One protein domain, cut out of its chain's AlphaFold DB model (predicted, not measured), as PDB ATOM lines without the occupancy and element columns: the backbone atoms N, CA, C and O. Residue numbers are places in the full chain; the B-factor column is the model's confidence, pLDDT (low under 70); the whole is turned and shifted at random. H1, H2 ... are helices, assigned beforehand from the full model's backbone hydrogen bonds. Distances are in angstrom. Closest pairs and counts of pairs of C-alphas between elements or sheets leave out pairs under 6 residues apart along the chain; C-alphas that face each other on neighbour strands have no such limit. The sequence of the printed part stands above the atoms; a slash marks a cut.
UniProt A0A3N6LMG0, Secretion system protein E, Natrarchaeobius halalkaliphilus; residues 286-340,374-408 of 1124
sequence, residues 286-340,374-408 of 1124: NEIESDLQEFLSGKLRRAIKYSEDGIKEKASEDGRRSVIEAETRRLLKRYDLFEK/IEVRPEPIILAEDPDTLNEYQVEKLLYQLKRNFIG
ATOM      1  N   ASN A 286     197.665 152.751 202.041       85.00
ATOM      2  CA  ASN A 286     197.577 151.620 201.101       85.00
ATOM      3  C   ASN A 286     197.362 152.097 199.640       85.00
ATOM      4  O   ASN A 286     197.167 153.288 199.395       85.00
ATOM      5  N   GLU A 287     197.385 151.185 198.658       85.00
ATOM      6  CA  GLU A 287     197.262 151.539 197.227       85.00
ATOM      7  C   GLU A 287     195.982 152.343 196.908       85.00
ATOM      8  O   GLU A 287     196.046 153.345 196.198       85.00
ATOM      9  N   ILE A 288     194.838 151.964 197.491       84.75
ATOM     10  CA  ILE A 288     193.536 152.624 197.277       84.75
ATOM     11  C   ILE A 288     193.508 154.002 197.953       84.75
ATOM     12  O   ILE A 288     193.013 154.978 197.385       84.75
ATOM     13  N   GLU A 289     194.063 154.102 199.163       86.56
ATOM     14  CA  GLU A 289     194.208 155.363 199.895       86.56
ATOM     15  C   GLU A 289     195.135 156.339 199.148       86.56
ATOM     16  O   GLU A 289     194.849 157.534 199.105       86.56
ATOM     17  N   SER A 290     196.194 155.837 198.503       87.81
ATOM     18  CA  SER A 290     197.117 156.616 197.666       87.81
ATOM     19  C   SER A 290     196.446 157.140 196.386       87.81
ATOM     20  O   SER A 290     196.449 158.349 196.138       87.81
ATOM     21  N   ASP A 291     195.763 156.273 195.627       88.12
ATOM     22  CA  ASP A 291     194.965 156.660 194.448       88.12
ATOM     23  C   ASP A 291     193.902 157.721 194.810       88.12
ATOM     24  O   ASP A 291     193.665 158.687 194.070       88.12
ATOM     25  N   LEU A 292     193.270 157.577 195.982       87.94
ATOM     26  CA  LEU A 292     192.296 158.540 196.489       87.94
ATOM     27  C   LEU A 292     192.953 159.856 196.942       87.94
ATOM     28  O   LEU A 292     192.389 160.923 196.682       87.94
ATOM     29  N   GLN A 293     194.143 159.814 197.552       90.69
ATOM     30  CA  GLN A 293     194.941 160.996 197.897       90.69
ATOM     31  C   GLN A 293     195.273 161.805 196.634       90.69
ATOM     32  O   GLN A 293     195.031 163.022 196.614       90.69
ATOM     33  N   GLU A 294     195.737 161.156 195.557       89.38
ATOM     34  CA  GLU A 294     196.062 161.837 194.295       89.38
ATOM     35  C   GLU A 294     194.794 162.428 193.661       89.38
ATOM     36  O   GLU A 294     194.754 163.604 193.273       89.38
ATOM     37  N   PHE A 295     193.703 161.653 193.624       89.50
ATOM     38  CA  PHE A 295     192.418 162.106 193.099       89.50
ATOM     39  C   PHE A 295     191.875 163.320 193.862       89.50
ATOM     40  O   PHE A 295     191.467 164.303 193.231       89.50
ATOM     41  N   LEU A 296     191.879 163.289 195.199       88.31
ATOM     42  CA  LEU A 296     191.439 164.399 196.047       88.31
ATOM     43  C   LEU A 296     192.347 165.618 195.864       88.31
ATOM     44  O   LEU A 296     191.833 166.703 195.583       88.31
ATOM     45  N   SER A 297     193.672 165.443 195.878       87.75
ATOM     46  CA  SER A 297     194.650 166.501 195.583       87.75
ATOM     47  C   SER A 297     194.376 167.160 194.227       87.75
ATOM     48  O   SER A 297     194.249 168.384 194.107       87.75
ATOM     49  N   GLY A 298     194.163 166.348 193.191       86.31
ATOM     50  CA  GLY A 298     193.798 166.798 191.856       86.31
ATOM     51  C   GLY A 298     192.439 167.505 191.790       86.31
ATOM     52  O   GLY A 298     192.195 168.260 190.844       86.31
ATOM     53  N   LYS A 299     191.517 167.297 192.737       87.12
ATOM     54  CA  LYS A 299     190.231 168.024 192.823       87.12
ATOM     55  C   LYS A 299     190.386 169.319 193.623       87.12
ATOM     56  O   LYS A 299     189.926 170.354 193.144       87.12
ATOM     57  N   LEU A 300     191.100 169.291 194.747       85.00
ATOM     58  CA  LEU A 300     191.409 170.441 195.604       85.00
ATOM     59  C   LEU A 300     192.197 171.523 194.849       85.00
ATOM     60  O   LEU A 300     191.751 172.670 194.804       85.00
ATOM     61  N   ARG A 301     193.267 171.153 194.120       81.81
ATOM     62  CA  ARG A 301     194.030 172.066 193.233       81.81
ATOM     63  C   ARG A 301     193.136 172.793 192.209       81.81
ATOM     64  O   ARG A 301     193.448 173.908 191.795       81.81
ATOM     65  N   ARG A 302     192.005 172.194 191.804       80.81
ATOM     66  CA  ARG A 302     190.992 172.833 190.938       80.81
ATOM     67  C   ARG A 302     189.979 173.664 191.732       80.81
ATOM     68  O   ARG A 302     189.674 174.770 191.305       80.81
ATOM     69  N   ALA A 303     189.471 173.170 192.860       73.88
ATOM     70  CA  ALA A 303     188.483 173.873 193.680       73.88
ATOM     71  C   ALA A 303     189.033 175.194 194.251       73.88
ATOM     72  O   ALA A 303     188.423 176.244 194.064       73.88
ATOM     73  N   ILE A 304     190.226 175.160 194.856       70.88
ATOM     74  CA  ILE A 304     190.883 176.318 195.493       70.88
ATOM     75  C   ILE A 304     191.173 177.439 194.478       70.88
ATOM     76  O   ILE A 304     191.072 178.624 194.810       70.88
ATOM     77  N   LYS A 305     191.476 177.065 193.224       64.00
ATOM     78  CA  LYS A 305     191.760 177.976 192.102       64.00
ATOM     79  C   LYS A 305     190.523 178.702 191.551       64.00
ATOM     80  O   LYS A 305     190.684 179.722 190.885       64.00
ATOM     81  N   TYR A 306     189.316 178.196 191.810       56.41
ATOM     82  CA  TYR A 306     188.061 178.762 191.298       56.41
ATOM     83  C   TYR A 306     187.064 179.174 192.400       56.41
ATOM     84  O   TYR A 306     185.933 179.531 192.079       56.41
ATOM     85  N   SER A 307     187.448 179.144 193.684       56.72
ATOM     86  CA  SER A 307     186.619 179.669 194.778       56.72
ATOM     87  C   SER A 307     186.845 181.171 194.990       56.72
ATOM     88  O   SER A 307     187.865 181.580 195.553       56.72
ATOM     89  N   GLU A 308     185.878 181.978 194.537       46.41
ATOM     90  CA  GLU A 308     185.849 183.438 194.721       46.41
ATOM     91  C   GLU A 308     185.576 183.826 196.187       46.41
ATOM     92  O   GLU A 308     186.228 184.728 196.708       46.41
ATOM     93  N   ASP A 309     184.685 183.108 196.883       48.03
ATOM     94  CA  ASP A 309     184.279 183.439 198.259       48.03
ATOM     95  C   ASP A 309     185.441 183.325 199.267       48.03
ATOM     96  O   ASP A 309     185.673 184.227 200.070       48.03
ATOM     97  N   GLY A 310     186.251 182.266 199.157       46.66
ATOM     98  CA  GLY A 310     187.370 181.997 200.071       46.66
ATOM     99  C   GLY A 310     188.578 182.935 199.920       46.66
ATOM    100  O   GLY A 310     189.619 182.674 200.511       46.66
ATOM    101  N   ILE A 311     188.510 183.996 199.107       48.69
ATOM    102  CA  ILE A 311     189.637 184.929 198.900       48.69
ATOM    103  C   ILE A 311     189.980 185.726 200.176       48.69
ATOM    104  O   ILE A 311     191.111 186.188 200.306       48.69
ATOM    105  N   LYS A 312     189.051 185.852 201.135       46.25
ATOM    106  CA  LYS A 312     189.309 186.511 202.428       46.25
ATOM    107  C   LYS A 312     189.977 185.596 203.459       46.25
ATOM    108  O   LYS A 312     190.939 186.011 204.090       46.25
ATOM    109  N   GLU A 313     189.500 184.361 203.599       47.50
ATOM    110  CA  GLU A 313     189.994 183.396 204.598       47.50
ATOM    111  C   GLU A 313     191.387 182.849 204.251       47.50
ATOM    112  O   GLU A 313     192.194 182.613 205.143       47.50
ATOM    113  N   LYS A 314     191.736 182.761 202.955       51.56
ATOM    114  CA  LYS A 314     193.068 182.337 202.460       51.56
ATOM    115  C   LYS A 314     194.252 183.213 202.937       51.56
ATOM    116  O   LYS A 314     195.392 182.924 202.559       51.56
ATOM    117  N   ALA A 315     194.008 184.278 203.707       53.41
ATOM    118  CA  ALA A 315     195.033 185.159 204.260       53.41
ATOM    119  C   ALA A 315     195.910 184.460 205.318       53.41
ATOM    120  O   ALA A 315     197.125 184.434 205.127       53.41
ATOM    121  N   SER A 316     195.314 183.845 206.353       64.25
ATOM    122  CA  SER A 316     196.052 182.998 207.312       64.25
ATOM    123  C   SER A 316     196.310 181.598 206.740       64.25
ATOM    124  O   SER A 316     195.720 181.216 205.723       64.25
ATOM    125  N   GLU A 317     197.167 180.813 207.391       66.38
ATOM    126  CA  GLU A 317     197.330 179.387 207.080       66.38
ATOM    127  C   GLU A 317     196.177 178.548 207.669       66.38
ATOM    128  O   GLU A 317     195.714 177.611 207.018       66.38
ATOM    129  N   ASP A 318     195.584 178.955 208.795       70.06
ATOM    130  CA  ASP A 318     194.424 178.289 209.427       70.06
ATOM    131  C   ASP A 318     193.179 178.370 208.541       70.06
ATOM    132  O   ASP A 318     192.497 177.376 208.294       70.06
ATOM    133  N   GLY A 319     192.948 179.541 207.938       70.50
ATOM    134  CA  GLY A 319     191.918 179.750 206.918       70.50
ATOM    135  C   GLY A 319     192.189 179.013 205.597       70.50
ATOM    136  O   GLY A 319     191.318 178.953 204.730       70.50
ATOM    137  N   ARG A 320     193.376 178.409 205.421       73.25
ATOM    138  CA  ARG A 320     193.640 177.413 204.366       73.25
ATOM    139  C   ARG A 320     193.374 175.996 204.883       73.25
ATOM    140  O   ARG A 320     192.788 175.213 204.138       73.25
ATOM    141  N   ARG A 321     193.738 175.690 206.137       77.06
ATOM    142  CA  ARG A 321     193.475 174.415 206.839       77.06
ATOM    143  C   ARG A 321     191.980 174.096 206.858       77.06
ATOM    144  O   ARG A 321     191.589 173.058 206.325       77.06
ATOM    145  N   SER A 322     191.148 175.030 207.317       77.94
ATOM    146  CA  SER A 322     189.685 174.893 207.335       77.94
ATOM    147  C   SER A 322     189.082 174.735 205.931       77.94
ATOM    148  O   SER A 322     188.255 173.853 205.710       77.94
ATOM    149  N   VAL A 323     189.534 175.515 204.941       80.38
ATOM    150  CA  VAL A 323     189.046 175.432 203.548       80.38
ATOM    151  C   VAL A 323     189.423 174.107 202.873       80.38
ATOM    152  O   VAL A 323     188.610 173.545 202.132       80.38
ATOM    153  N   ILE A 324     190.635 173.593 203.108       80.75
ATOM    154  CA  ILE A 324     191.085 172.293 202.585       80.75
ATOM    155  C   ILE A 324     190.292 171.157 203.229       80.75
ATOM    156  O   ILE A 324     189.813 170.270 202.520       80.75
ATOM    157  N   GLU A 325     190.091 171.208 204.542       82.81
ATOM    158  CA  GLU A 325     189.302 170.224 205.277       82.81
ATOM    159  C   GLU A 325     187.827 170.228 204.851       82.81
ATOM    160  O   GLU A 325     187.292 169.185 204.463       82.81
ATOM    161  N   ALA A 326     187.184 171.396 204.813       82.56
ATOM    162  CA  ALA A 326     185.792 171.537 204.402       82.56
ATOM    163  C   ALA A 326     185.561 171.076 202.952       82.56
ATOM    164  O   ALA A 326     184.588 170.365 202.682       82.56
ATOM    165  N   GLU A 327     186.454 171.406 202.005       83.81
ATOM    166  CA  GLU A 327     186.344 170.896 200.631       83.81
ATOM    167  C   GLU A 327     186.633 169.391 200.551       83.81
ATOM    168  O   GLU A 327     185.980 168.707 199.764       83.81
ATOM    169  N   THR A 328     187.531 168.846 201.379       84.69
ATOM    170  CA  THR A 328     187.813 167.400 201.438       84.69
ATOM    171  C   THR A 328     186.608 166.627 201.971       84.69
ATOM    172  O   THR A 328     186.087 165.759 201.265       84.69
ATOM    173  N   ARG A 329     186.065 167.010 203.137       84.50
ATOM    174  CA  ARG A 329     184.818 166.453 203.697       84.50
ATOM    175  C   ARG A 329     183.653 166.590 202.692       84.50
ATOM    176  O   ARG A 329     182.868 165.656 202.509       84.50
ATOM    177  N   ARG A 330     183.572 167.704 201.940       84.19
ATOM    178  CA  ARG A 330     182.583 167.912 200.855       84.19
ATOM    179  C   ARG A 330     182.823 167.037 199.619       84.19
ATOM    180  O   ARG A 330     181.855 166.687 198.941       84.19
ATOM    181  N   LEU A 331     184.071 166.705 199.285       85.31
ATOM    182  CA  LEU A 331     184.416 165.810 198.178       85.31
ATOM    183  C   LEU A 331     184.094 164.356 198.530       85.31
ATOM    184  O   LEU A 331     183.405 163.716 197.741       85.31
ATOM    185  N   LEU A 332     184.487 163.873 199.712       84.81
ATOM    186  CA  LEU A 332     184.149 162.528 200.200       84.81
ATOM    187  C   LEU A 332     182.629 162.296 200.159       84.81
ATOM    188  O   LEU A 332     182.151 161.392 199.472       84.81
ATOM    189  N   LYS A 333     181.856 163.223 200.741       84.00
ATOM    190  CA  LYS A 333     180.381 163.218 200.718       84.00
ATOM    191  C   LYS A 333     179.757 163.383 199.321       84.00
ATOM    192  O   LYS A 333     178.580 163.091 199.134       84.00
ATOM    193  N   ARG A 334     180.499 163.875 198.320       84.25
ATOM    194  CA  ARG A 334     180.019 163.991 196.925       84.25
ATOM    195  C   ARG A 334     180.146 162.677 196.153       84.25
ATOM    196  O   ARG A 334     179.402 162.491 195.192       84.25
ATOM    197  N   TYR A 335     181.089 161.819 196.534       83.62
ATOM    198  CA  TYR A 335     181.338 160.527 195.891       83.62
ATOM    199  C   TYR A 335     180.849 159.331 196.732       83.62
ATOM    200  O   TYR A 335     181.141 158.205 196.356       83.62
ATOM    201  N   ASP A 336     180.087 159.573 197.810       79.56
ATOM    202  CA  ASP A 336     179.553 158.553 198.740       79.56
ATOM    203  C   ASP A 336     180.634 157.743 199.496       79.56
ATOM    204  O   ASP A 336     180.379 156.654 199.990       79.56
ATOM    205  N   LEU A 337     181.845 158.296 199.641       78.56
ATOM    206  CA  LEU A 337     183.014 157.580 200.184       78.56
ATOM    207  C   LEU A 337     183.092 157.537 201.723       78.56
ATOM    208  O   LEU A 337     184.037 156.967 202.261       78.56
ATOM    209  N   PHE A 338     182.158 158.173 202.436       74.00
ATOM    210  CA  PHE A 338     182.146 158.246 203.902       74.00
ATOM    211  C   PHE A 338     180.731 158.511 204.439       74.00
ATOM    212  O   PHE A 338     180.152 159.573 204.179       74.00
ATOM    213  N   GLU A 339     180.205 157.585 205.243       60.94
ATOM    214  CA  GLU A 339     179.066 157.817 206.137       60.94
ATOM    215  C   GLU A 339     179.585 157.880 207.583       60.94
ATOM    216  O   GLU A 339     180.118 156.891 208.083       60.94
ATOM    217  N   LYS A 340     179.425 159.013 208.289       54.66
ATOM    218  CA  LYS A 340     179.784 159.071 209.719       54.66
ATOM    219  C   LYS A 340     178.821 158.193 210.518       54.66
ATOM    220  O   LYS A 340     177.609 158.433 210.504       54.66
ATOM    221  N   ILE A 374     188.140 154.279 218.332       47.47
ATOM    222  CA  ILE A 374     189.355 153.481 218.062       47.47
ATOM    223  C   ILE A 374     189.677 152.601 219.281       47.47
ATOM    224  O   ILE A 374     190.331 153.039 220.224       47.47
ATOM    225  N   GLU A 375     189.208 151.349 219.262       44.78
ATOM    226  CA  GLU A 375     189.640 150.328 220.227       44.78
ATOM    227  C   GLU A 375     191.156 150.090 220.122       44.78
ATOM    228  O   GLU A 375     191.695 150.011 219.019       44.78
ATOM    229  N   VAL A 376     191.816 149.904 221.273       43.56
ATOM    230  CA  VAL A 376     193.285 149.912 221.469       43.56
ATOM    231  C   VAL A 376     194.074 148.948 220.560       43.56
ATOM    232  O   VAL A 376     195.278 149.111 220.385       43.56
ATOM    233  N   ARG A 377     193.426 147.949 219.941       48.31
ATOM    234  CA  ARG A 377     194.052 147.030 218.968       48.31
ATOM    235  C   ARG A 377     193.218 146.916 217.680       48.31
ATOM    236  O   ARG A 377     192.511 145.926 217.484       48.31
ATOM    237  N   PRO A 378     193.300 147.910 216.773       47.97
ATOM    238  CA  PRO A 378     192.408 148.030 215.616       47.97
ATOM    239  C   PRO A 378     192.808 147.170 214.399       47.97
ATOM    240  O   PRO A 378     192.189 147.296 213.337       47.97
ATOM    241  N   GLU A 379     193.809 146.287 214.519       52.19
ATOM    242  CA  GLU A 379     194.351 145.488 213.405       52.19
ATOM    243  C   GLU A 379     193.271 144.781 212.557       52.19
ATOM    244  O   GLU A 379     193.300 144.938 211.335       52.19
ATOM    245  N   PRO A 380     192.263 144.078 213.125       48.03
ATOM    246  CA  PRO A 380     191.283 143.343 212.316       48.03
ATOM    247  C   PRO A 380     190.333 144.243 211.512       48.03
ATOM    248  O   PRO A 380     189.687 143.766 210.581       48.03
ATOM    249  N   ILE A 381     190.216 145.523 211.884       48.09
ATOM    250  CA  ILE A 381     189.303 146.498 211.269       48.09
ATOM    251  C   ILE A 381     190.051 147.370 210.251       48.09
ATOM    252  O   ILE A 381     189.497 147.689 209.200       48.09
ATOM    253  N   ILE A 382     191.319 147.703 210.511       51.41
ATOM    254  CA  ILE A 382     192.188 148.417 209.557       51.41
ATOM    255  C   ILE A 382     192.631 147.494 208.406       51.41
ATOM    256  O   ILE A 382     192.796 147.963 207.281       51.41
ATOM    257  N   LEU A 383     192.764 146.182 208.642       49.62
ATOM    258  CA  LEU A 383     193.141 145.184 207.626       49.62
ATOM    259  C   LEU A 383     191.980 144.704 206.730       49.62
ATOM    260  O   LEU A 383     192.119 143.712 206.013       49.62
ATOM    261  N   ALA A 384     190.838 145.396 206.730       55.41
ATOM    262  CA  ALA A 384     189.788 145.172 205.742       55.41
ATOM    263  C   ALA A 384     190.225 145.725 204.369       55.41
ATOM    264  O   ALA A 384     190.029 146.902 204.072       55.41
ATOM    265  N   GLU A 385     190.833 144.880 203.533       52.00
ATOM    266  CA  GLU A 385     191.200 145.230 202.154       52.00
ATOM    267  C   GLU A 385     189.942 145.508 201.295       52.00
ATOM    268  O   GLU A 385     189.035 144.679 201.231       52.00
ATOM    269  N   ASP A 386     189.921 146.662 200.613       60.47
ATOM    270  CA  ASP A 386     188.899 147.113 199.640       60.47
ATOM    271  C   ASP A 386     187.431 147.231 200.155       60.47
ATOM    272  O   ASP A 386     186.533 146.532 199.671       60.47
ATOM    273  N   PRO A 387     187.136 148.122 201.131       68.69
ATOM    274  CA  PRO A 387     185.769 148.473 201.516       68.69
ATOM    275  C   PRO A 387     185.177 149.578 200.615       68.69
ATOM    276  O   PRO A 387     185.846 150.559 200.298       68.69
ATOM    277  N   ASP A 388     183.876 149.496 200.295       72.69
ATOM    278  CA  ASP A 388     183.145 150.512 199.500       72.69
ATOM    279  C   ASP A 388     183.158 151.936 200.126       72.69
ATOM    280  O   ASP A 388     182.858 152.920 199.446       72.69
ATOM    281  N   THR A 389     183.474 152.062 201.422       78.25
ATOM    282  CA  THR A 389     183.462 153.316 202.201       78.25
ATOM    283  C   THR A 389     184.625 153.377 203.189       78.25
ATOM    284  O   THR A 389     184.926 152.376 203.840       78.25
ATOM    285  N   LEU A 390     185.205 154.564 203.380       80.31
ATOM    286  CA  LEU A 390     186.244 154.816 204.385       80.31
ATOM    287  C   LEU A 390     185.688 154.804 205.816       80.31
ATOM    288  O   LEU A 390     184.554 155.229 206.052       80.31
ATOM    289  N   ASN A 391     186.528 154.424 206.780       79.88
ATOM    290  CA  ASN A 391     186.298 154.685 208.205       79.88
ATOM    291  C   ASN A 391     186.872 156.057 208.645       79.88
ATOM    292  O   ASN A 391     187.566 156.731 207.883       79.88
ATOM    293  N   GLU A 392     186.568 156.500 209.869       78.44
ATOM    294  CA  GLU A 392     186.943 157.841 210.358       78.44
ATOM    295  C   GLU A 392     188.471 158.016 210.514       78.44
ATOM    296  O   GLU A 392     189.009 159.049 210.118       78.44
ATOM    297  N   TYR A 393     189.190 156.966 210.935       78.94
ATOM    298  CA  TYR A 393     190.661 156.920 210.961       78.94
ATOM    299  C   TYR A 393     191.276 157.100 209.560       78.94
ATOM    300  O   TYR A 393     192.197 157.894 209.384       78.94
ATOM    301  N   GLN A 394     190.736 156.435 208.531       82.75
ATOM    302  CA  GLN A 394     191.182 156.606 207.142       82.75
ATOM    303  C   GLN A 394     190.892 158.010 206.599       82.75
ATOM    304  O   GLN A 394     191.673 158.539 205.806       82.75
ATOM    305  N   VAL A 395     189.786 158.632 207.021       84.75
ATOM    306  CA  VAL A 395     189.480 160.021 206.664       84.75
ATOM    307  C   VAL A 395     190.475 160.983 207.308       84.75
ATOM    308  O   VAL A 395     190.995 161.837 206.589       84.75
ATOM    309  N   GLU A 396     190.810 160.834 208.594       85.56
ATOM    310  CA  GLU A 396     191.787 161.731 209.228       85.56
ATOM    311  C   GLU A 396     193.215 161.490 208.713       85.56
ATOM    312  O   GLU A 396     193.935 162.439 208.416       85.56
ATOM    313  N   LYS A 397     193.592 160.235 208.450       88.25
ATOM    314  CA  LYS A 397     194.826 159.854 207.738       88.25
ATOM    315  C   LYS A 397     194.977 160.574 206.389       88.25
ATOM    316  O   LYS A 397     196.045 161.102 206.073       88.25
ATOM    317  N   LEU A 398     193.902 160.635 205.598       88.19
ATOM    318  CA  LEU A 398     193.875 161.380 204.335       88.19
ATOM    319  C   LEU A 398     193.860 162.899 204.554       88.19
ATOM    320  O   LEU A 398     194.502 163.622 203.791       88.19
ATOM    321  N   LEU A 399     193.167 163.401 205.580       88.38
ATOM    322  CA  LEU A 399     193.169 164.820 205.935       88.38
ATOM    323  C   LEU A 399     194.563 165.288 206.359       88.38
ATOM    324  O   LEU A 399     194.994 166.321 205.853       88.38
ATOM    325  N   TYR A 400     195.297 164.529 207.176       90.69
ATOM    326  CA  TYR A 400     196.701 164.787 207.502       90.69
ATOM    327  C   TYR A 400     197.553 164.894 206.233       90.69
ATOM    328  O   TYR A 400     198.109 165.953 205.956       90.69
ATOM    329  N   GLN A 401     197.563 163.853 205.394       90.81
ATOM    330  CA  GLN A 401     198.330 163.820 204.141       90.81
ATOM    331  C   GLN A 401     197.977 164.986 203.191       90.81
ATOM    332  O   GLN A 401     198.836 165.506 202.476       90.81
ATOM    333  N   LEU A 402     196.723 165.450 203.179       89.81
ATOM    334  CA  LEU A 402     196.294 166.612 202.394       89.81
ATOM    335  C   LEU A 402     196.683 167.953 203.046       89.81
ATOM    336  O   LEU A 402     197.181 168.832 202.340       89.81
ATOM    337  N   LYS A 403     196.527 168.114 204.367       88.31
ATOM    338  CA  LYS A 403     196.987 169.288 205.140       88.31
ATOM    339  C   LYS A 403     198.508 169.462 204.955       88.31
ATOM    340  O   LYS A 403     198.954 170.517 204.496       88.31
ATOM    341  N   ARG A 404     199.275 168.388 205.169       90.94
ATOM    342  CA  ARG A 404     200.735 168.276 204.993       90.94
ATOM    343  C   ARG A 404     201.205 168.650 203.586       90.94
ATOM    344  O   ARG A 404     202.127 169.444 203.420       90.94
ATOM    345  N   ASN A 405     200.552 168.124 202.546       89.19
ATOM    346  CA  ASN A 405     201.004 168.344 201.168       89.19
ATOM    347  C   ASN A 405     200.572 169.714 200.590       89.19
ATOM    348  O   ASN A 405     201.256 170.262 199.724       89.19
ATOM    349  N   PHE A 406     199.472 170.317 201.061       84.00
ATOM    350  CA  PHE A 406     199.023 171.635 200.576       84.00
ATOM    351  C   PHE A 406     199.546 172.825 201.392       84.00
ATOM    352  O   PHE A 406     199.817 173.870 200.798       84.00
ATOM    353  N   ILE A 407     199.668 172.683 202.715       83.69
ATOM    354  CA  ILE A 407     200.039 173.764 203.645       83.69
ATOM    355  C   ILE A 407     201.453 173.536 204.181       83.69
ATOM    356  O   ILE A 407     202.268 174.452 204.158       83.69
ATOM    357  N   GLY A 408     201.757 172.306 204.593       87.31
ATOM    358  CA  GLY A 408     203.078 171.913 205.073       87.31
ATOM    359  C   GLY A 408     204.145 171.777 203.978       87.31
ATOM    360  O   GLY A 408     203.978 172.158 202.806       87.31
TER     361      GLY A 408
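This is residues 286 to 340 and 374 to 408 of the 1124 residues of the protein "Secretion system protein E" of Natrarchaeobius halalkaliphilus (UniProt A0A3N6LMG0). Three helices, H1, H2 and H4, pack together crosswise, each touching the other two at a steep angle, with their centres at the corners of a triangle. H1, the longest, runs much of the length of this elongated body; the loop of residues 307 to 317 turns back at one end, and the tiny helix H3 lies in a loop beyond the other end, where residues 375 to 380 stick out. The printed part has 90 residues in two pieces, with four named helices in the order H1, H2, H3, H4 and no named strand; the class is all helix, with 54 residues in the helices. It is only just compact, close to loose, with a radius of gyration of the C-alphas of 14.3 A, and it spans 44 by 25 by 22 A.

H1 comes first, residues 287 to 306, 29.3 A from first to last C-alpha, beginning with C-alpha 287 at (197.262, 151.539, 197.227). H2, residues 318 to 332, is 21.0 A long and begins with C-alpha 318 at (194.424, 178.289, 209.427). After the cut comes H3, residues 379 to 382, 5.3 A long. H4, residues 392 to 406, is 20.8 A long and ends with C-alpha 406 at (199.023, 171.635, 200.576).

H1 touches H2 with its residues 296 to 303 alone; the closest C-alphas are those of Leu 300 and Glu 327, 7.2 A apart. They run opposite ways at a steep tilt of 60 degrees. H1 touches H4 with its residues 289 to 297 alone; the closest C-alphas are those of Gln 293 and Leu 398, 6.5 A apart. These two run the same way at a steep tilt of 52 degrees. H4 touches H2 with its residues 399 to 403 alone; the closest C-alphas, those of Arg 321 and Lys 403, are 6.4 A apart, and the two run opposite ways at a steep tilt of 49 degrees. The helix packing is mostly crossed, with no shallow tilt among these three pairs. H3 is apart from H1, H2 and H4. In H4 every O i to N i+4 pair is within hydrogen-bond range, in H1 14 of 16 and in H2 10 of 11; H3 is too short for such a pair.

The two C-alphas farthest apart, those of Glu 308 and Arg 377, are 44.5 A apart. Residues 341 to 373 are not printed, and C-alphas 340 and 374 are 13.9 A apart across this cut, which falls in the link from H2 to H3. The link from H1 to H2, 11 residues, is long; that from H3 to H4, 9 residues, is short. The mean pLDDT of the printed part is 73.5, and it is under 70 at residues 305 to 317, of which 305 to 306 belong to H1, at residues 339 to 340, and at residues 374 to 387, of which 379 to 382 are H3.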